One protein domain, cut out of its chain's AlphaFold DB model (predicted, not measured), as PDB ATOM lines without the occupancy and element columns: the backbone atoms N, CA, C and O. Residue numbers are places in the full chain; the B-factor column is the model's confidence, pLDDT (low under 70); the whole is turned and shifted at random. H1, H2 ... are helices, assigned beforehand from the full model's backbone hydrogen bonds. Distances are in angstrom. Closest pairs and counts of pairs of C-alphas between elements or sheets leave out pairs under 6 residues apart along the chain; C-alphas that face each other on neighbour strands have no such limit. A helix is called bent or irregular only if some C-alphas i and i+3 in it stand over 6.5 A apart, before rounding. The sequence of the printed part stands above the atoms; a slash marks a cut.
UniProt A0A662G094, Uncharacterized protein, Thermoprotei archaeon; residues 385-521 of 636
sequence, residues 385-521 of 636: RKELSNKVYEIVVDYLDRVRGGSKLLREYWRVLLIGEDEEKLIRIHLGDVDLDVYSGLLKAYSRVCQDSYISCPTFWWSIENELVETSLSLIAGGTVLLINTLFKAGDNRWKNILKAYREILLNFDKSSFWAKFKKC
ATOM      1  N   ARG A 385     244.696 149.655 309.618       97.44
ATOM      2  CA  ARG A 385     245.335 149.525 310.927       97.44
ATOM      3  C   ARG A 385     244.488 150.182 312.016       97.44
ATOM      4  O   ARG A 385     244.096 149.489 312.950       97.44
ATOM      5  N   LYS A 386     244.138 151.460 311.844       98.25
ATOM      6  CA  LYS A 386     243.324 152.248 312.778       98.25
ATOM      7  C   LYS A 386     241.969 151.605 313.064       98.25
ATOM      8  O   LYS A 386     241.610 151.385 314.218       98.25
ATOM      9  N   GLU A 387     241.200 151.310 312.019       98.50
ATOM     10  CA  GLU A 387     239.814 150.855 312.170       98.50
ATOM     11  C   GLU A 387     239.730 149.502 312.876       98.50
ATOM     12  O   GLU A 387     238.880 149.297 313.745       98.50
ATOM     13  N   LEU A 388     240.619 148.567 312.529       98.56
ATOM     14  CA  LEU A 388     240.619 147.244 313.147       98.56
ATOM     15  C   LEU A 388     241.234 147.268 314.545       98.56
ATOM     16  O   LEU A 388     240.678 146.631 315.438       98.56
ATOM     17  N   SER A 389     242.303 148.037 314.782       98.38
ATOM     18  CA  SER A 389     242.853 148.169 316.135       98.38
ATOM     19  C   SER A 389     241.866 148.811 317.097       98.38
ATOM     20  O   SER A 389     241.774 148.372 318.234       98.38
ATOM     21  N   ASN A 390     241.090 149.804 316.656       98.56
ATOM     22  CA  ASN A 390     240.120 150.469 317.527       98.56
ATOM     23  C   ASN A 390     238.969 149.533 317.894       98.56
ATOM     24  O   ASN A 390     238.615 149.432 319.064       98.56
ATOM     25  N   LYS A 391     238.465 148.751 316.937       98.25
ATOM     26  CA  LYS A 391     237.430 147.743 317.215       98.25
ATOM     27  C   LYS A 391     237.916 146.628 318.141       98.25
ATOM     28  O   LYS A 391     237.163 146.180 319.001       98.25
ATOM     29  N   VAL A 392     239.156 146.166 317.960       98.56
ATOM     30  CA  VAL A 392     239.767 145.168 318.852       98.56
ATOM     31  C   VAL A 392     239.975 145.760 320.246       98.56
ATOM     32  O   VAL A 392     239.581 145.131 321.224       98.56
ATOM     33  N   TYR A 393     240.523 146.976 320.334       98.50
ATOM     34  CA  TYR A 393     240.718 147.718 321.580       98.50
ATOM     35  C   TYR A 393     239.418 147.838 322.379       98.50
ATOM     36  O   TYR A 393     239.369 147.393 323.521       98.50
ATOM     37  N   GLU A 394     238.365 148.377 321.759       97.88
ATOM     38  CA  GLU A 394     237.070 148.621 322.403       97.88
ATOM     39  C   GLU A 394     236.494 147.348 323.028       97.88
ATOM     40  O   GLU A 394     236.033 147.370 324.166       97.88
ATOM     41  N   ILE A 395     236.551 146.220 322.313       97.56
ATOM     42  CA  ILE A 395     236.039 144.949 322.835       97.56
ATOM     43  C   ILE A 395     236.914 144.415 323.963       97.56
ATOM     44  O   ILE A 395     236.380 143.979 324.981       97.56
ATOM     45  N   VAL A 396     238.236 144.404 323.783       97.88
ATOM     46  CA  VAL A 396     239.152 143.841 324.781       97.88
ATOM     47  C   VAL A 396     239.078 144.632 326.083       97.88
ATOM     48  O   VAL A 396     238.960 144.029 327.147       97.88
ATOM     49  N   VAL A 397     239.093 145.963 326.010       97.12
ATOM     50  CA  VAL A 397     239.003 146.820 327.197       97.12
ATOM     51  C   VAL A 397     237.647 146.674 327.877       97.12
ATOM     52  O   VAL A 397     237.620 146.445 329.079       97.12
ATOM     53  N   ASP A 398     236.538 146.662 327.131       95.94
ATOM     54  CA  ASP A 398     235.219 146.414 327.727       95.94
ATOM     55  C   ASP A 398     235.140 145.053 328.448       95.94
ATOM     56  O   ASP A 398     234.500 144.940 329.490       95.94
ATOM     57  N   TYR A 399     235.809 144.013 327.941       94.75
ATOM     58  CA  TYR A 399     235.904 142.725 328.635       94.75
ATOM     59  C   TYR A 399     236.737 142.789 329.915       94.75
ATOM     60  O   TYR A 399     236.376 142.177 330.924       94.75
ATOM     61  N   LEU A 400     237.870 143.485 329.862       95.31
ATOM     62  CA  LEU A 400     238.793 143.603 330.984       95.31
ATOM     63  C   LEU A 400     238.230 144.498 332.090       95.31
ATOM     64  O   LEU A 400     238.408 144.182 333.261       95.31
ATOM     65  N   ASP A 401     237.485 145.545 331.754       94.38
ATOM     66  CA  ASP A 401     236.893 146.460 332.735       94.38
ATOM     67  C   ASP A 401     235.728 145.828 333.519       94.38
ATOM     68  O   ASP A 401     235.365 146.304 334.595       94.38
ATOM     69  N   ARG A 402     235.168 144.708 333.038       92.94
ATOM     70  CA  ARG A 402     234.152 143.923 333.767       92.94
ATOM     71  C   ARG A 402     234.726 143.121 334.931       92.94
ATOM     72  O   ARG A 402     233.961 142.641 335.765       92.94
ATOM     73  N   VAL A 403     236.044 142.947 334.985       93.06
ATOM     74  CA  VAL A 403     236.723 142.172 336.025       93.06
ATOM     75  C   VAL A 403     237.727 143.036 336.771       93.06
ATOM     76  O   VAL A 403     238.485 143.820 336.198       93.06
ATOM     77  N   ARG A 404     237.756 142.889 338.097       92.00
ATOM     78  CA  ARG A 404     238.723 143.608 338.926       92.00
ATOM     79  C   ARG A 404     240.136 143.201 338.504       92.00
ATOM     80  O   ARG A 404     240.451 142.021 338.498       92.00
ATOM     81  N   GLY A 405     240.975 144.185 338.183       92.94
ATOM     82  CA  GLY A 405     242.367 143.956 337.782       92.94
ATOM     83  C   GLY A 405     242.601 143.861 336.271       92.94
ATOM     84  O   GLY A 405     243.760 143.865 335.864       92.94
ATOM     85  N   GLY A 406     241.563 143.864 335.426       95.19
ATOM     86  CA  GLY A 406     241.716 143.733 333.969       95.19
ATOM     87  C   GLY A 406     242.573 144.819 333.318       95.19
ATOM     88  O   GLY A 406     243.512 144.508 332.585       95.19
ATOM     89  N   SER A 407     242.329 146.095 333.626       93.88
ATOM     90  CA  SER A 407     243.125 147.196 333.062       93.88
ATOM     91  C   SER A 407     244.590 147.150 333.541       93.88
ATOM     92  O   SER A 407     245.505 147.501 332.793       93.88
ATOM     93  N   LYS A 408     244.837 146.652 334.765       96.00
ATOM     94  CA  LYS A 408     246.193 146.430 335.295       96.00
ATOM     95  C   LYS A 408     246.891 145.267 334.582       96.00
ATOM     96  O   LYS A 408     248.045 145.411 334.192       96.00
ATOM     97  N   LEU A 409     246.182 144.164 334.342       97.81
ATOM     98  CA  LEU A 409     246.686 143.027 333.572       97.81
ATOM     99  C   LEU A 409     247.118 143.448 332.163       97.81
ATOM    100  O   LEU A 409     248.210 143.089 331.735       97.81
ATOM    101  N   LEU A 410     246.313 144.256 331.463       98.00
ATOM    102  CA  LEU A 410     246.673 144.763 330.134       98.00
ATOM    103  C   LEU A 410     247.965 145.586 330.166       98.00
ATOM    104  O   LEU A 410     248.837 145.421 329.314       98.00
ATOM    105  N   ARG A 411     248.108 146.451 331.176       96.62
ATOM    106  CA  ARG A 411     249.326 147.237 331.399       96.62
ATOM    107  C   ARG A 411     250.536 146.371 331.730       96.62
ATOM    108  O   ARG A 411     251.620 146.716 331.292       96.62
ATOM    109  N   GLU A 412     250.376 145.256 332.437       97.38
ATOM    110  CA  GLU A 412     251.475 144.347 332.798       97.38
ATOM    111  C   GLU A 412     251.753 143.241 331.765       97.38
ATOM    112  O   GLU A 412     252.734 142.511 331.900       97.38
ATOM    113  N   TYR A 413     250.946 143.117 330.708       98.50
ATOM    114  CA  TYR A 413     251.070 142.022 329.738       98.50
ATOM    115  C   TYR A 413     252.392 142.025 328.951       98.50
ATOM    116  O   TYR A 413     252.817 140.986 328.442       98.50
ATOM    117  N   TRP A 414     253.123 143.148 328.931       98.19
ATOM    118  CA  TRP A 414     254.505 143.189 328.434       98.19
ATOM    119  C   TRP A 414     255.411 142.157 329.110       98.19
ATOM    120  O   TRP A 414     256.370 141.702 328.490       98.19
ATOM    121  N   ARG A 415     255.108 141.749 330.350       98.25
ATOM    122  CA  ARG A 415     255.893 140.757 331.090       98.25
ATOM    123  C   ARG A 415     255.873 139.393 330.390       98.25
ATOM    124  O   ARG A 415     256.905 138.744 330.234       98.25
ATOM    125  N   VAL A 416     254.718 139.005 329.857       98.12
ATOM    126  CA  VAL A 416     254.583 137.798 329.024       98.12
ATOM    127  C   VAL A 416     255.338 137.985 327.709       98.12
ATOM    128  O   VAL A 416     256.117 137.128 327.290       98.12
ATOM    129  N   LEU A 417     255.144 139.134 327.057       97.19
ATOM    130  CA  LEU A 417     255.653 139.375 325.707       97.19
ATOM    131  C   LEU A 417     257.182 139.513 325.648       97.19
ATOM    132  O   LEU A 417     257.788 139.007 324.701       97.19
ATOM    133  N   LEU A 418     257.800 140.173 326.631       97.38
ATOM    134  CA  LEU A 418     259.199 140.616 326.584       97.38
ATOM    135  C   LEU A 418     260.139 139.860 327.525       97.38
ATOM    136  O   LEU A 418     261.275 139.602 327.139       97.38
ATOM    137  N   ILE A 419     259.692 139.491 328.730       95.44
ATOM    138  CA  ILE A 419     260.539 138.776 329.709       95.44
ATOM    139  C   ILE A 419     260.168 137.295 329.856       95.44
ATOM    140  O   ILE A 419     260.864 136.568 330.561       95.44
ATOM    141  N   GLY A 420     259.125 136.836 329.155       93.81
ATOM    142  CA  GLY A 420     258.732 135.428 329.112       93.81
ATOM    143  C   GLY A 420     258.068 134.938 330.396       93.81
ATOM    144  O   GLY A 420     258.210 133.770 330.747       93.81
ATOM    145  N   GLU A 421     257.376 135.822 331.119       96.62
ATOM    146  CA  GLU A 421     256.566 135.401 332.259       96.62
ATOM    147  C   GLU A 421     255.421 134.489 331.813       96.62
ATOM    148  O   GLU A 421     254.828 134.687 330.752       96.62
ATOM    149  N   ASP A 422     255.113 133.491 332.642       97.62
ATOM    150  CA  ASP A 422     254.018 132.565 332.384       97.62
ATOM    151  C   ASP A 422     252.671 133.308 332.314       97.62
ATOM    152  O   ASP A 422     252.266 134.006 333.248       97.62
ATOM    153  N   GLU A 423     251.991 133.168 331.175       97.62
ATOM    154  CA  GLU A 423     250.764 133.905 330.874       97.62
ATOM    155  C   GLU A 423     249.618 133.516 331.809       97.62
ATOM    156  O   GLU A 423     248.927 134.393 332.329       97.62
ATOM    157  N   GLU A 424     249.427 132.217 332.047       97.00
ATOM    158  CA  GLU A 424     248.370 131.720 332.927       97.00
ATOM    159  C   GLU A 424     248.557 132.265 334.344       97.00
ATOM    160  O   GLU A 424     247.622 132.810 334.938       97.00
ATOM    161  N   LYS A 425     249.780 132.179 334.870       96.94
ATOM    162  CA  LYS A 425     250.131 132.718 336.179       96.94
ATOM    163  C   LYS A 425     249.835 134.212 336.263       96.94
ATOM    164  O   LYS A 425     249.231 134.641 337.247       96.94
ATOM    165  N   LEU A 426     250.224 135.003 335.259       97.25
ATOM    166  CA  LEU A 426     249.969 136.445 335.264       97.25
ATOM    167  C   LEU A 426     248.461 136.748 335.257       97.25
ATOM    168  O   LEU A 426     248.004 137.581 336.041       97.25
ATOM    169  N   ILE A 427     247.679 136.045 334.429       97.62
ATOM    170  CA  ILE A 427     246.217 136.196 334.380       97.62
ATOM    171  C   ILE A 427     245.602 135.879 335.748       97.62
ATOM    172  O   ILE A 427     244.834 136.686 336.273       97.62
ATOM    173  N   ARG A 428     245.974 134.751 336.363       96.12
ATOM    174  CA  ARG A 428     245.430 134.329 337.665       96.12
ATOM    175  C   ARG A 428     245.797 135.279 338.801       96.12
ATOM    176  O   ARG A 428     244.970 135.512 339.676       96.12
ATOM    177  N   ILE A 429     247.002 135.857 338.786       96.00
ATOM    178  CA  ILE A 429     247.425 136.853 339.787       96.00
ATOM    179  C   ILE A 429     246.513 138.084 339.762       96.00
ATOM    180  O   ILE A 429     246.172 138.611 340.820       96.00
ATOM    181  N   HIS A 430     246.127 138.550 338.573       96.31
ATOM    182  CA  HIS A 430     245.337 139.775 338.442       96.31
ATOM    183  C   HIS A 430     243.831 139.538 338.515       96.31
ATOM    184  O   HIS A 430     243.132 140.369 339.090       96.31
ATOM    185  N   LEU A 431     243.333 138.440 337.942       95.75
ATOM    186  CA  LEU A 431     241.895 138.205 337.760       95.75
ATOM    187  C   LEU A 431     241.322 137.102 338.657       95.75
ATOM    188  O   LEU A 431     240.104 136.995 338.778       95.75
ATOM    189  N   GLY A 432     242.166 136.297 339.306       92.38
ATOM    190  CA  GLY A 432     241.730 135.138 340.080       92.38
ATOM    191  C   GLY A 432     241.290 133.976 339.188       92.38
ATOM    192  O   GLY A 432     242.000 133.596 338.256       92.38
ATOM    193  N   ASP A 433     240.140 133.380 339.507       90.88
ATOM    194  CA  ASP A 433     239.587 132.251 338.756       90.88
ATOM    195  C   ASP A 433     238.658 132.750 337.642       90.88
ATOM    196  O   ASP A 433     237.528 133.175 337.885       90.88
ATOM    197  N   VAL A 434     239.180 132.757 336.417       93.12
ATOM    198  CA  VAL A 434     238.494 133.204 335.199       93.12
ATOM    199  C   VAL A 434     238.717 132.202 334.071       93.12
ATOM    200  O   VAL A 434     239.627 131.376 334.132       93.12
ATOM    201  N   ASP A 435     237.917 132.307 333.009       94.81
ATOM    202  CA  ASP A 435     238.120 131.527 331.786       94.81
ATOM    203  C   ASP A 435     239.423 131.949 331.082       94.81
ATOM    204  O   ASP A 435     239.496 132.974 330.393       94.81
ATOM    205  N   LEU A 436     240.476 131.160 331.290       95.69
ATOM    206  CA  LEU A 436     241.809 131.442 330.769       95.69
ATOM    207  C   LEU A 436     241.857 131.509 329.246       95.69
ATOM    208  O   LEU A 436     242.578 132.352 328.712       95.69
ATOM    209  N   ASP A 437     241.091 130.672 328.545       95.81
ATOM    210  CA  ASP A 437     241.098 130.639 327.083       95.81
ATOM    211  C   ASP A 437     240.535 131.945 326.516       95.81
ATOM    212  O   ASP A 437     241.058 132.494 325.536       95.81
ATOM    213  N   VAL A 438     239.508 132.493 327.174       96.62
ATOM    214  CA  VAL A 438     238.925 133.786 326.807       96.62
ATOM    215  C   VAL A 438     239.921 134.917 327.038       96.62
ATOM    216  O   VAL A 438     240.242 135.651 326.101       96.62
ATOM    217  N   TYR A 439     240.456 135.057 328.252       97.50
ATOM    218  CA  TYR A 439     241.341 136.182 328.578       97.50
ATOM    219  C   TYR A 439     242.699 136.105 327.866       97.50
ATOM    220  O   TYR A 439     243.184 137.128 327.380       97.50
ATOM    221  N   SER A 440     243.275 134.910 327.703       98.06
ATOM    222  CA  SER A 440     244.477 134.699 326.884       98.06
ATOM    223  C   SER A 440     244.220 135.075 325.421       98.06
ATOM    224  O   SER A 440     245.003 135.810 324.811       98.06
ATOM    225  N   GLY A 441     243.087 134.644 324.853       98.25
ATOM    226  CA  GLY A 441     242.689 134.992 323.489       98.25
ATOM    227  C   GLY A 441     242.538 136.501 323.274       98.25
ATOM    228  O   GLY A 441     243.040 137.032 322.280       98.25
ATOM    229  N   LEU A 442     241.916 137.205 324.227       98.38
ATOM    230  CA  LEU A 442     241.747 138.663 324.205       98.38
ATOM    231  C   LEU A 442     243.095 139.402 324.238       98.38
ATOM    232  O   LEU A 442     243.330 140.278 323.403       98.38
ATOM    233  N   LEU A 443     244.002 139.034 325.149       98.62
ATOM    234  CA  LEU A 443     245.321 139.670 325.292       98.62
ATOM    235  C   LEU A 443     246.229 139.412 324.078       98.62
ATOM    236  O   LEU A 443     246.916 140.318 323.590       98.62
ATOM    237  N   LYS A 444     246.186 138.199 323.517       98.62
ATOM    238  CA  LYS A 444     246.896 137.851 322.277       98.62
ATOM    239  C   LYS A 444     246.338 138.594 321.067       98.62
ATOM    240  O   LYS A 444     247.108 139.066 320.234       98.62
ATOM    241  N   ALA A 445     245.018 138.721 320.948       98.69
ATOM    242  CA  ALA A 445     244.415 139.511 319.879       98.69
ATOM    243  C   ALA A 445     244.789 140.995 320.005       98.69
ATOM    244  O   ALA A 445     245.187 141.613 319.017       98.69
ATOM    245  N   TYR A 446     244.734 141.538 321.224       98.81
ATOM    246  CA  TYR A 446     245.137 142.907 321.522       98.81
ATOM    247  C   TYR A 446     246.590 143.179 321.132       98.81
ATOM    248  O   TYR A 446     246.845 144.080 320.338       98.81
ATOM    249  N   SER A 447     247.540 142.395 321.649       98.50
ATOM    250  CA  SER A 447     248.970 142.592 321.367       98.50
ATOM    251  C   SER A 447     249.249 142.563 319.866       98.50
ATOM    252  O   SER A 447     249.843 143.494 319.331       98.50
ATOM    253  N   ARG A 448     248.703 141.582 319.143       98.56
ATOM    254  CA  ARG A 448     248.918 141.449 317.695       98.56
ATOM    255  C   ARG A 448     248.366 142.627 316.897       98.56
ATOM    256  O   ARG A 448     249.063 143.166 316.038       98.56
ATOM    257  N   VAL A 449     247.111 143.012 317.134       98.81
ATOM    258  CA  VAL A 449     246.435 144.024 316.305       98.81
ATOM    259  C   VAL A 449     246.782 145.439 316.762       98.81
ATOM    260  O   VAL A 449     247.084 146.285 315.925       98.81
ATOM    261  N   CYS A 450     246.772 145.703 318.066       98.69
ATOM    262  CA  CYS A 450     246.913 147.048 318.625       98.69
ATOM    263  C   CYS A 450     248.365 147.463 318.892       98.69
ATOM    264  O   CYS A 450     248.601 148.653 319.072       98.69
ATOM    265  N   GLN A 451     249.320 146.524 318.935       98.31
ATOM    266  CA  GLN A 451     250.715 146.811 319.300       98.31
ATOM    267  C   GLN A 451     251.704 146.302 318.237       98.31
ATOM    268  O   GLN A 451     252.367 147.106 317.583       98.31
ATOM    269  N   ASP A 452     251.763 144.996 317.969       98.38
ATOM    270  CA  ASP A 452     252.748 144.397 317.051       98.38
ATOM    271  C   ASP A 452     252.548 144.833 315.599       98.38
ATOM    272  O   ASP A 452     253.505 144.993 314.840       98.38
ATOM    273  N   SER A 453     251.297 145.035 315.177       98.12
ATOM    274  CA  SER A 453     251.016 145.457 313.806       98.12
ATOM    275  C   SER A 453     251.414 146.908 313.519       98.12
ATOM    276  O   SER A 453     251.494 147.287 312.346       98.12
ATOM    277  N   TYR A 454     251.680 147.712 314.554       97.62
ATOM    278  CA  TYR A 454     251.955 149.142 314.430       97.62
ATOM    279  C   TYR A 454     253.392 149.483 314.012       97.62
ATOM    280  O   TYR A 454     253.685 150.670 313.867       97.62
ATOM    281  N   ILE A 455     254.237 148.483 313.711       97.44
ATOM    282  CA  ILE A 455     255.585 148.678 313.143       97.44
ATOM    283  C   ILE A 455     255.597 149.779 312.064       97.44
ATOM    284  O   ILE A 455     254.689 149.849 311.219       97.44
ATOM    285  N   SER A 456     256.606 150.657 312.093       96.44
ATOM    286  CA  SER A 456     256.729 151.801 311.171       96.44
ATOM    287  C   SER A 456     257.168 151.403 309.758       96.44
ATOM    288  O   SER A 456     256.790 152.047 308.778       96.44
ATOM    289  N   CYS A 457     257.934 150.316 309.627       96.25
ATOM    290  CA  CYS A 457     258.559 149.926 308.365       96.25
ATOM    291  C   CYS A 457     257.632 149.719 307.156       96.25
ATOM    292  O   CYS A 457     258.079 150.023 306.051       96.25
ATOM    293  N   PRO A 458     256.387 149.206 307.285       96.75
ATOM    294  CA  PRO A 458     255.507 148.979 306.142       96.75
ATOM    295  C   PRO A 458     255.356 150.210 305.248       96.75
ATOM    296  O   PRO A 458     255.365 150.069 304.028       96.75
ATOM    297  N   THR A 459     255.264 151.401 305.849       94.69
ATOM    298  CA  THR A 459     255.065 152.671 305.141       94.69
ATOM    299  C   THR A 459     256.352 153.465 304.942       94.69
ATOM    300  O   THR A 459     256.338 154.425 304.180       94.69
ATOM    301  N   PHE A 460     257.487 153.051 305.518       94.31
ATOM    302  CA  PHE A 460     258.789 153.660 305.210       94.31
ATOM    303  C   PHE A 460     259.150 153.515 303.720       94.31
ATOM    304  O   PHE A 460     259.695 154.436 303.102       94.31
ATOM    305  N   TRP A 461     258.793 152.364 303.143       91.31
ATOM    306  CA  TRP A 461     259.075 151.983 301.761       91.31
ATOM    307  C   TRP A 461     258.033 152.511 300.766       91.31
ATOM    308  O   TRP A 461     256.985 153.048 301.123       91.31
ATOM    309  N   TRP A 462     258.340 152.381 299.478       88.75
ATOM    310  CA  TRP A 462     257.606 153.009 298.375       88.75
ATOM    311  C   TRP A 462     256.426 152.193 297.817       88.75
ATOM    312  O   TRP A 462     255.581 152.746 297.116       88.75
ATOM    313  N   SER A 463     256.345 150.892 298.110       90.25
ATOM    314  CA  SER A 463     255.328 149.985 297.557       90.25
ATOM    315  C   SER A 463     254.607 149.212 298.652       90.25
ATOM    316  O   SER A 463     255.251 148.738 299.586       90.25
ATOM    317  N   ILE A 464     253.298 149.006 298.483       95.00
ATOM    318  CA  ILE A 464     252.483 148.137 299.346       95.00
ATOM    319  C   ILE A 464     252.885 146.653 299.243       95.00
ATOM    320  O   ILE A 464     252.692 145.883 300.178       95.00
ATOM    321  N   GLU A 465     253.473 146.235 298.120       92.38
ATOM    322  CA  GLU A 465     253.936 144.861 297.891       92.38
ATOM    323  C   GLU A 465     255.336 144.667 298.501       92.38
ATOM    324  O   GLU A 465     256.340 144.594 297.789       92.38
ATOM    325  N   ASN A 466     255.412 144.636 299.836       90.88
ATOM    326  CA  ASN A 466     256.644 144.357 300.577       90.88
ATOM    327  C   ASN A 466     256.401 143.442 301.797       90.88
ATOM    328  O   ASN A 466     255.294 143.363 302.330       90.88
ATOM    329  N   GLU A 467     257.451 142.747 302.249       94.38
ATOM    330  CA  GLU A 467     257.370 141.734 303.320       94.38
ATOM    331  C   GLU A 467     256.950 142.314 304.691       94.38
ATOM    332  O   GLU A 467     256.427 141.602 305.550       94.38
ATOM    333  N   LEU A 468     257.154 143.615 304.912       96.44
ATOM    334  CA  LEU A 468     256.826 144.289 306.172       96.44
ATOM    335  C   LEU A 468     255.347 144.692 306.204       96.44
ATOM    336  O   LEU A 468     254.694 144.546 307.238       96.44
ATOM    337  N   VAL A 469     254.779 145.091 305.060       97.94
ATOM    338  CA  VAL A 469     253.321 145.216 304.887       97.94
ATOM    339  C   VAL A 469     252.642 143.869 305.118       97.94
ATOM    340  O   VAL A 469     251.661 143.812 305.858       97.94
ATOM    341  N   GLU A 470     253.183 142.779 304.568       97.81
ATOM    342  CA  GLU A 470     252.672 141.429 304.839       97.81
ATOM    343  C   GLU A 470     252.702 141.087 306.333       97.81
ATOM    344  O   GLU A 470     251.719 140.553 306.845       97.81
ATOM    345  N   THR A 471     253.783 141.436 307.035       98.44
ATOM    346  CA  THR A 471     253.923 141.235 308.487       98.44
ATOM    347  C   THR A 471     252.815 141.940 309.259       98.44
ATOM    348  O   THR A 471     252.069 141.295 309.998       98.44
ATOM    349  N   SER A 472     252.649 143.244 309.040       98.62
ATOM    350  CA  SER A 472     251.622 144.038 309.721       98.62
ATOM    351  C   SER A 472     250.202 143.560 309.380       98.62
ATOM    352  O   SER A 472     249.401 143.325 310.285       98.62
ATOM    353  N   LEU A 473     249.897 143.309 308.100       98.75
ATOM    354  CA  LEU A 473     248.584 142.801 307.681       98.75
ATOM    355  C   LEU A 473     248.296 141.399 308.222       98.75
ATOM    356  O   LEU A 473     247.154 141.111 308.572       98.75
ATOM    357  N   SER A 474     249.302 140.527 308.308       98.81
ATOM    358  CA  SER A 474     249.136 139.177 308.857       98.81
ATOM    359  C   SER A 474     248.815 139.228 310.344       98.81
ATOM    360  O   SER A 474     247.928 138.505 310.791       98.81
ATOM    361  N   LEU A 475     249.477 140.108 311.101       98.81
ATOM    362  CA  LEU A 475     249.185 140.347 312.518       98.81
ATOM    363  C   LEU A 475     247.771 140.905 312.720       98.81
ATOM    364  O   LEU A 475     247.029 140.380 313.549       98.81
ATOM    365  N   ILE A 476     247.356 141.885 311.908       98.81
ATOM    366  CA  ILE A 476     245.991 142.437 311.932       98.81
ATOM    367  C   ILE A 476     244.963 141.344 311.628       98.81
ATOM    368  O   ILE A 476     244.026 141.126 312.399       98.81
ATOM    369  N   ALA A 477     245.134 140.636 310.509       98.81
ATOM    370  CA  ALA A 477     244.183 139.638 310.045       98.81
ATOM    371  C   ALA A 477     244.106 138.442 311.006       98.81
ATOM    372  O   ALA A 477     243.016 138.030 311.399       98.81
ATOM    373  N   GLY A 478     245.255 137.903 311.414       98.75
ATOM    374  CA  GLY A 478     245.345 136.772 312.330       98.75
ATOM    375  C   GLY A 478     244.871 137.099 313.745       98.75
ATOM    376  O   GLY A 478     244.138 136.307 314.330       98.75
ATOM    377  N   GLY A 479     245.224 138.272 314.280       98.75
ATOM    378  CA  GLY A 479     244.754 138.729 315.589       98.75
ATOM    379  C   GLY A 479     243.248 139.011 315.615       98.75
ATOM    380  O   GLY A 479     242.577 138.673 316.586       98.75
ATOM    381  N   THR A 480     242.686 139.529 314.520       98.81
ATOM    382  CA  THR A 480     241.234 139.746 314.411       98.81
ATOM    383  C   THR A 480     240.468 138.424 314.314       98.81
ATOM    384  O   THR A 480     239.441 138.270 314.969       98.81
ATOM    385  N   VAL A 481     240.964 137.443 313.548       98.69
ATOM    386  CA  VAL A 481     240.362 136.094 313.505       98.69
ATOM    387  C   VAL A 481     240.450 135.408 314.868       98.69
ATOM    388  O   VAL A 481     239.471 134.800 315.296       98.69
ATOM    389  N   LEU A 482     241.572 135.560 315.580       98.56
ATOM    390  CA  LEU A 482     241.705 135.069 316.951       98.56
ATOM    391  C   LEU A 482     240.619 135.658 317.857       98.56
ATOM    392  O   LEU A 482     239.911 134.892 318.501       98.56
ATOM    393  N   LEU A 483     240.418 136.981 317.833       98.62
ATOM    394  CA  LEU A 483     239.355 137.624 318.609       98.62
ATOM    395  C   LEU A 483     237.969 137.065 318.261       98.62
ATOM    396  O   LEU A 483     237.184 136.782 319.162       98.62
ATOM    397  N   ILE A 484     237.657 136.889 316.973       98.69
ATOM    398  CA  ILE A 484     236.357 136.348 316.543       98.69
ATOM    399  C   ILE A 484     236.134 134.950 317.130       98.69
ATOM    400  O   ILE A 484     235.074 134.703 317.706       98.69
ATOM    401  N   ASN A 485     237.127 134.064 317.031       98.44
ATOM    402  CA  ASN A 485     237.031 132.708 317.576       98.44
ATOM    403  C   ASN A 485     236.904 132.725 319.107       98.44
ATOM    404  O   ASN A 485     236.089 131.989 319.659       98.44
ATOM    405  N   THR A 486     237.664 133.584 319.792       98.31
ATOM    406  CA  THR A 486     237.598 133.751 321.251       98.31
ATOM    407  C   THR A 486     236.205 134.186 321.704       98.31
ATOM    408  O   THR A 486     235.614 133.558 322.578       98.31
ATOM    409  N   LEU A 487     235.636 135.213 321.070       98.00
ATOM    410  CA  LEU A 487     234.295 135.703 321.389       98.00
ATOM    411  C   LEU A 487     233.208 134.670 321.069       98.00
ATOM    412  O   LEU A 487     232.246 134.536 321.821       98.00
ATOM    413  N   PHE A 488     233.355 133.927 319.970       97.62
ATOM    414  CA  PHE A 488     232.424 132.859 319.617       97.62
ATOM    415  C   PHE A 488     232.399 131.748 320.669       97.62
ATOM    416  O   PHE A 488     231.317 131.379 321.122       97.62
ATOM    417  N   LYS A 489     233.573 131.271 321.103       96.12
ATOM    418  CA  LYS A 489     233.699 130.273 322.179       96.12
ATOM    419  C   LYS A 489     233.104 130.767 323.494       96.12
ATOM    420  O   LYS A 489     232.430 130.006 324.175       96.12
ATOM    421  N   ALA A 490     233.276 132.054 323.793       95.56
ATOM    422  CA  ALA A 490     232.686 132.705 324.960       95.56
ATOM    423  C   ALA A 490     231.161 132.938 324.854       95.56
ATOM    424  O   ALA A 490     230.563 133.479 325.783       95.56
ATOM    425  N   GLY A 491     230.521 132.606 323.725       95.56
ATOM    426  CA  GLY A 491     229.098 132.870 323.491       95.56
ATOM    427  C   GLY A 491     228.745 134.348 323.260       95.56
ATOM    428  O   GLY A 491     227.568 134.713 323.296       95.56
ATOM    429  N   ASP A 492     229.724 135.220 323.001       95.81
ATOM    430  CA  ASP A 492     229.512 136.661 322.842       95.81
ATOM    431  C   ASP A 492     229.234 137.057 321.388       95.81
ATOM    432  O   ASP A 492     230.123 137.122 320.538       95.81
ATOM    433  N   ASN A 493     227.983 137.429 321.113       96.25
ATOM    434  CA  ASN A 493     227.503 137.812 319.783       96.25
ATOM    435  C   ASN A 493     228.240 138.991 319.116       96.25
ATOM    436  O   ASN A 493     228.078 139.183 317.906       96.25
ATOM    437  N   ARG A 494     229.058 139.771 319.837       96.19
ATOM    438  CA  ARG A 494     229.890 140.838 319.253       96.19
ATOM    439  C   ARG A 494     230.887 140.313 318.220       96.19
ATOM    440  O   ARG A 494     231.280 141.082 317.340       96.19
ATOM    441  N   TRP A 495     231.209 139.013 318.228       97.50
ATOM    442  CA  TRP A 495     232.011 138.372 317.175       97.50
ATOM    443  C   TRP A 495     231.455 138.640 315.766       97.50
ATOM    444  O   TRP A 495     232.226 138.833 314.825       97.50
ATOM    445  N   LYS A 496     230.124 138.748 315.611       97.31
ATOM    446  CA  LYS A 496     229.454 139.035 314.327       97.31
ATOM    447  C   LYS A 496     229.814 140.420 313.790       97.31
ATOM    448  O   LYS A 496     230.025 140.582 312.588       97.31
ATOM    449  N   ASN A 497     229.920 141.408 314.679       96.44
ATOM    450  CA  ASN A 497     230.274 142.780 314.315       96.44
ATOM    451  C   ASN A 497     231.732 142.863 313.848       96.44
ATOM    452  O   ASN A 497     232.019 143.513 312.840       96.44
ATOM    453  N   ILE A 498     232.637 142.156 314.527       97.69
ATOM    454  CA  ILE A 498     234.049 142.084 314.130       97.69
ATOM    455  C   ILE A 498     234.219 141.318 312.820       97.69
ATOM    456  O   ILE A 498     234.927 141.788 311.932       97.69
ATOM    457  N   LEU A 499     233.512 140.201 312.633       98.25
ATOM    458  CA  LEU A 499     233.521 139.464 311.368       98.25
ATOM    459  C   LEU A 499     233.022 140.325 310.197       98.25
ATOM    460  O   LEU A 499     233.594 140.282 309.106       98.25
ATOM    461  N   LYS A 500     231.976 141.131 310.413       97.81
ATOM    462  CA  LYS A 500     231.499 142.089 309.409       97.81
ATOM    463  C   LYS A 500     232.587 143.106 309.054       97.81
ATOM    464  O   LYS A 500     232.861 143.287 307.870       97.81
ATOM    465  N   ALA A 501     233.243 143.705 310.051       98.12
ATOM    466  CA  ALA A 501     234.338 144.648 309.823       98.12
ATOM    467  C   ALA A 501     235.515 143.997 309.077       98.12
ATOM    468  O   ALA A 501     236.011 144.563 308.107       98.12
ATOM    469  N   TYR A 502     235.902 142.775 309.452       98.62
ATOM    470  CA  TYR A 502     236.927 141.994 308.755       98.62
ATOM    471  C   TYR A 502     236.590 141.812 307.269       98.62
ATOM    472  O   TYR A 502     237.424 142.046 306.392       98.62
ATOM    473  N   ARG A 503     235.341 141.436 306.967       98.25
ATOM    474  CA  ARG A 503     234.865 141.267 305.588       98.25
ATOM    475  C   ARG A 503     234.850 142.584 304.816       98.25
ATOM    476  O   ARG A 503     235.262 142.606 303.662       98.25
ATOM    477  N   GLU A 504     234.360 143.666 305.414       98.12
ATOM    478  CA  GLU A 504     234.228 144.968 304.748       98.12
ATOM    479  C   GLU A 504     235.576 145.662 304.515       98.12
ATOM    480  O   GLU A 504     235.771 146.261 303.454       98.12
ATOM    481  N   ILE A 505     236.495 145.579 305.479       98.56
ATOM    482  CA  ILE A 505     237.779 146.289 305.457       98.56
ATOM    483  C   ILE A 505     238.840 145.481 304.704       98.56
ATOM    484  O   ILE A 505     239.542 146.061 303.879       98.56
ATOM    485  N   LEU A 506     238.937 144.164 304.940       98.56
ATOM    486  CA  LEU A 506     240.019 143.328 304.403       98.56
ATOM    487  C   LEU A 506     239.598 142.476 303.197       98.56
ATOM    488  O   LEU A 506     240.176 142.615 302.122       98.56
ATOM    489  N   LEU A 507     238.596 141.597 303.338       98.25
ATOM    490  CA  LEU A 507     238.228 140.665 302.250       98.25
ATOM    491  C   LEU A 507     237.635 141.388 301.034       98.25
ATOM    492  O   LEU A 507     237.926 141.037 299.895       98.25
ATOM    493  N   ASN A 508     236.834 142.424 301.279       97.94
ATOM    494  CA  ASN A 508     236.256 143.291 300.255       97.94
ATOM    495  C   ASN A 508     237.007 144.623 300.147       97.94
ATOM    496  O   ASN A 508     236.396 145.657 299.849       97.94
ATOM    497  N   PHE A 509     238.321 144.609 300.404       98.25
ATOM    498  CA  PHE A 509     239.179 145.774 300.220       98.25
ATOM    499  C   PHE A 509     238.985 146.375 298.820       98.25
ATOM    500  O   PHE A 509     238.846 145.637 297.843       98.25
ATOM    501  N   ASP A 510     238.905 147.708 298.744       95.69
ATOM    502  CA  ASP A 510     238.550 148.517 297.559       95.69
ATOM    503  C   ASP A 510     237.088 148.407 297.048       95.69
ATOM    504  O   ASP A 510     236.556 149.357 296.457       95.69
ATOM    505  N   LYS A 511     236.399 147.296 297.326       96.25
ATOM    506  CA  LYS A 511     235.074 146.979 296.760       96.25
ATOM    507  C   LYS A 511     233.893 147.312 297.674       96.25
ATOM    508  O   LYS A 511     232.779 147.490 297.188       96.25
ATOM    509  N   SER A 512     234.101 147.367 298.988       97.56
ATOM    510  CA  SER A 512     233.019 147.595 299.953       97.56
ATOM    511  C   SER A 512     232.514 149.045 299.969       97.56
ATOM    512  O   SER A 512     233.174 149.981 299.509       97.56
ATOM    513  N   SER A 513     231.329 149.254 300.555       96.81
ATOM    514  CA  SER A 513     230.753 150.593 300.743       96.81
ATOM    515  C   SER A 513     231.613 151.486 301.647       96.81
ATOM    516  O   SER A 513     231.622 152.704 301.466       96.81
ATOM    517  N   PHE A 514     232.369 150.886 302.575       97.50
ATOM    518  CA  PHE A 514     233.376 151.567 303.385       97.50
ATOM    519  C   PHE A 514     234.448 152.209 302.492       97.50
ATOM    520  O   PHE A 514     234.628 153.427 302.519       97.50
ATOM    521  N   TRP A 515     235.074 151.424 301.609       97.62
ATOM    522  CA  TRP A 515     236.108 151.918 300.694       97.62
ATOM    523  C   TRP A 515     235.564 152.900 299.653       97.62
ATOM    524  O   TRP A 515     236.239 153.865 299.296       97.62
ATOM    525  N   ALA A 516     234.321 152.718 299.203       96.31
ATOM    526  CA  ALA A 516     233.662 153.669 298.311       96.31
ATOM    527  C   ALA A 516     233.462 155.054 298.956       96.31
ATOM    528  O   ALA A 516     233.557 156.064 298.261       96.31
ATOM    529  N   LYS A 517     233.194 155.117 300.269       95.75
ATOM    530  CA  LYS A 517     233.130 156.383 301.020       95.75
ATOM    531  C   LYS A 517     234.523 156.965 301.231       95.75
ATOM    532  O   LYS A 517     234.719 158.139 300.944       95.75
ATOM    533  N   PHE A 518     235.482 156.139 301.642       95.94
ATOM    534  CA  PHE A 518     236.866 156.557 301.865       95.94
ATOM    535  C   PHE A 518     237.489 157.227 300.634       95.94
ATOM    536  O   PHE A 518     238.026 158.326 300.736       95.94
ATOM    537  N   LYS A 519     237.330 156.627 299.447       95.31
ATOM    538  CA  LYS A 519     237.852 157.176 298.184       95.31
ATOM    539  C   LYS A 519     237.309 158.566 297.837       95.31
ATOM    540  O   LYS A 519     237.957 159.283 297.088       95.31
ATOM    541  N   LYS A 520     236.142 158.966 298.360       93.19
ATOM    542  CA  LYS A 520     235.588 160.317 298.139       93.19
ATOM    543  C   LYS A 520     236.303 161.392 298.956       93.19
ATOM    544  O   LYS A 520     236.200 162.561 298.607       93.19
ATOM    545  N   CYS A 521     237.005 161.003 300.017       94.56
ATOM    546  CA  CYS A 521     237.746 161.911 300.888       94.56
ATOM    547  C   CYS A 521     239.226 162.022 300.499       94.56
ATOM    548  O   CYS A 521     239.997 162.633 301.234       94.56
TER     549      CYS A 521
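What this domain is: This is residues 385 to 521 of the 636 residues of an uncharacterized protein of Thermoprotei archaeon (UniProt A0A662G094). Four helices, H7, H5, H1 and H8, form an up-and-down bundle, each running against the one before it in the chain. The short helices H2, H3 and H4 gather at one end, and H6 and H9 lie at separate corners of the other. The printed part has 137 residues with nine named helices, H1 to H9 along the chain, and no named strand: all helix. It is compact, with a radius of gyration of the C-alphas of 16.1 A and spans of 48 by 33 by 22 A.

Where its parts are: Find C-alpha 467 at (257.370, 141.734, 303.320); from there H7 runs 32.4 A to residue 489. H5, residues 436 to 454, spans 26.1 A, has a kink of 27 degrees near residue 448 and is only just irregular, C-alphas 450 and 453 being 6.53 A apart. H1, residues 385 to 401, spans 23.6 A from C-alpha 385 at (245.335, 149.525, 310.927); H8, residues 495 to 507, spans 16.3 A. Look for shorter helices at residues 406 to 412, H2; 414 to 419, H3; 423 to 431, H4; 457 to 460, H6; and 513 to 521, H9.

How they stand to each other: From H7, look to H5: they touch at Ser 453 and Ser 472, closest C-alphas 4.4 A apart, at a shallow tilt of 23 degrees, opposite ways. H7 and H8 form a helical hairpin, with C-alphas 484 and 495 closest at 4.8 A. H1 touches H5, C-alphas 389 and 450 being closest at 4.9 A. H4 touches H2, closest C-alphas 409 and 430, 6.0 A; H3 is near H4. H6 touches H7 residues 467 to 472 alone, closest C-alphas 458 and 469, 4.5 A. H8 and H9 touch only at the corner, closest C-alphas 504 and 514, 6.8 A. Every O i to N i+4 pair is within hydrogen-bond range in H1, H2, H3, H4, H7 and H8, against 12 of 15 in H5 and 3 of 5 in H9; H6 is too short for one.

The domain as a whole: The farthest C-alphas, Asp 433 and Lys 520, are 49.5 A apart. The printed part has no cut and no long link. No printed residue is under 70 in pLDDT.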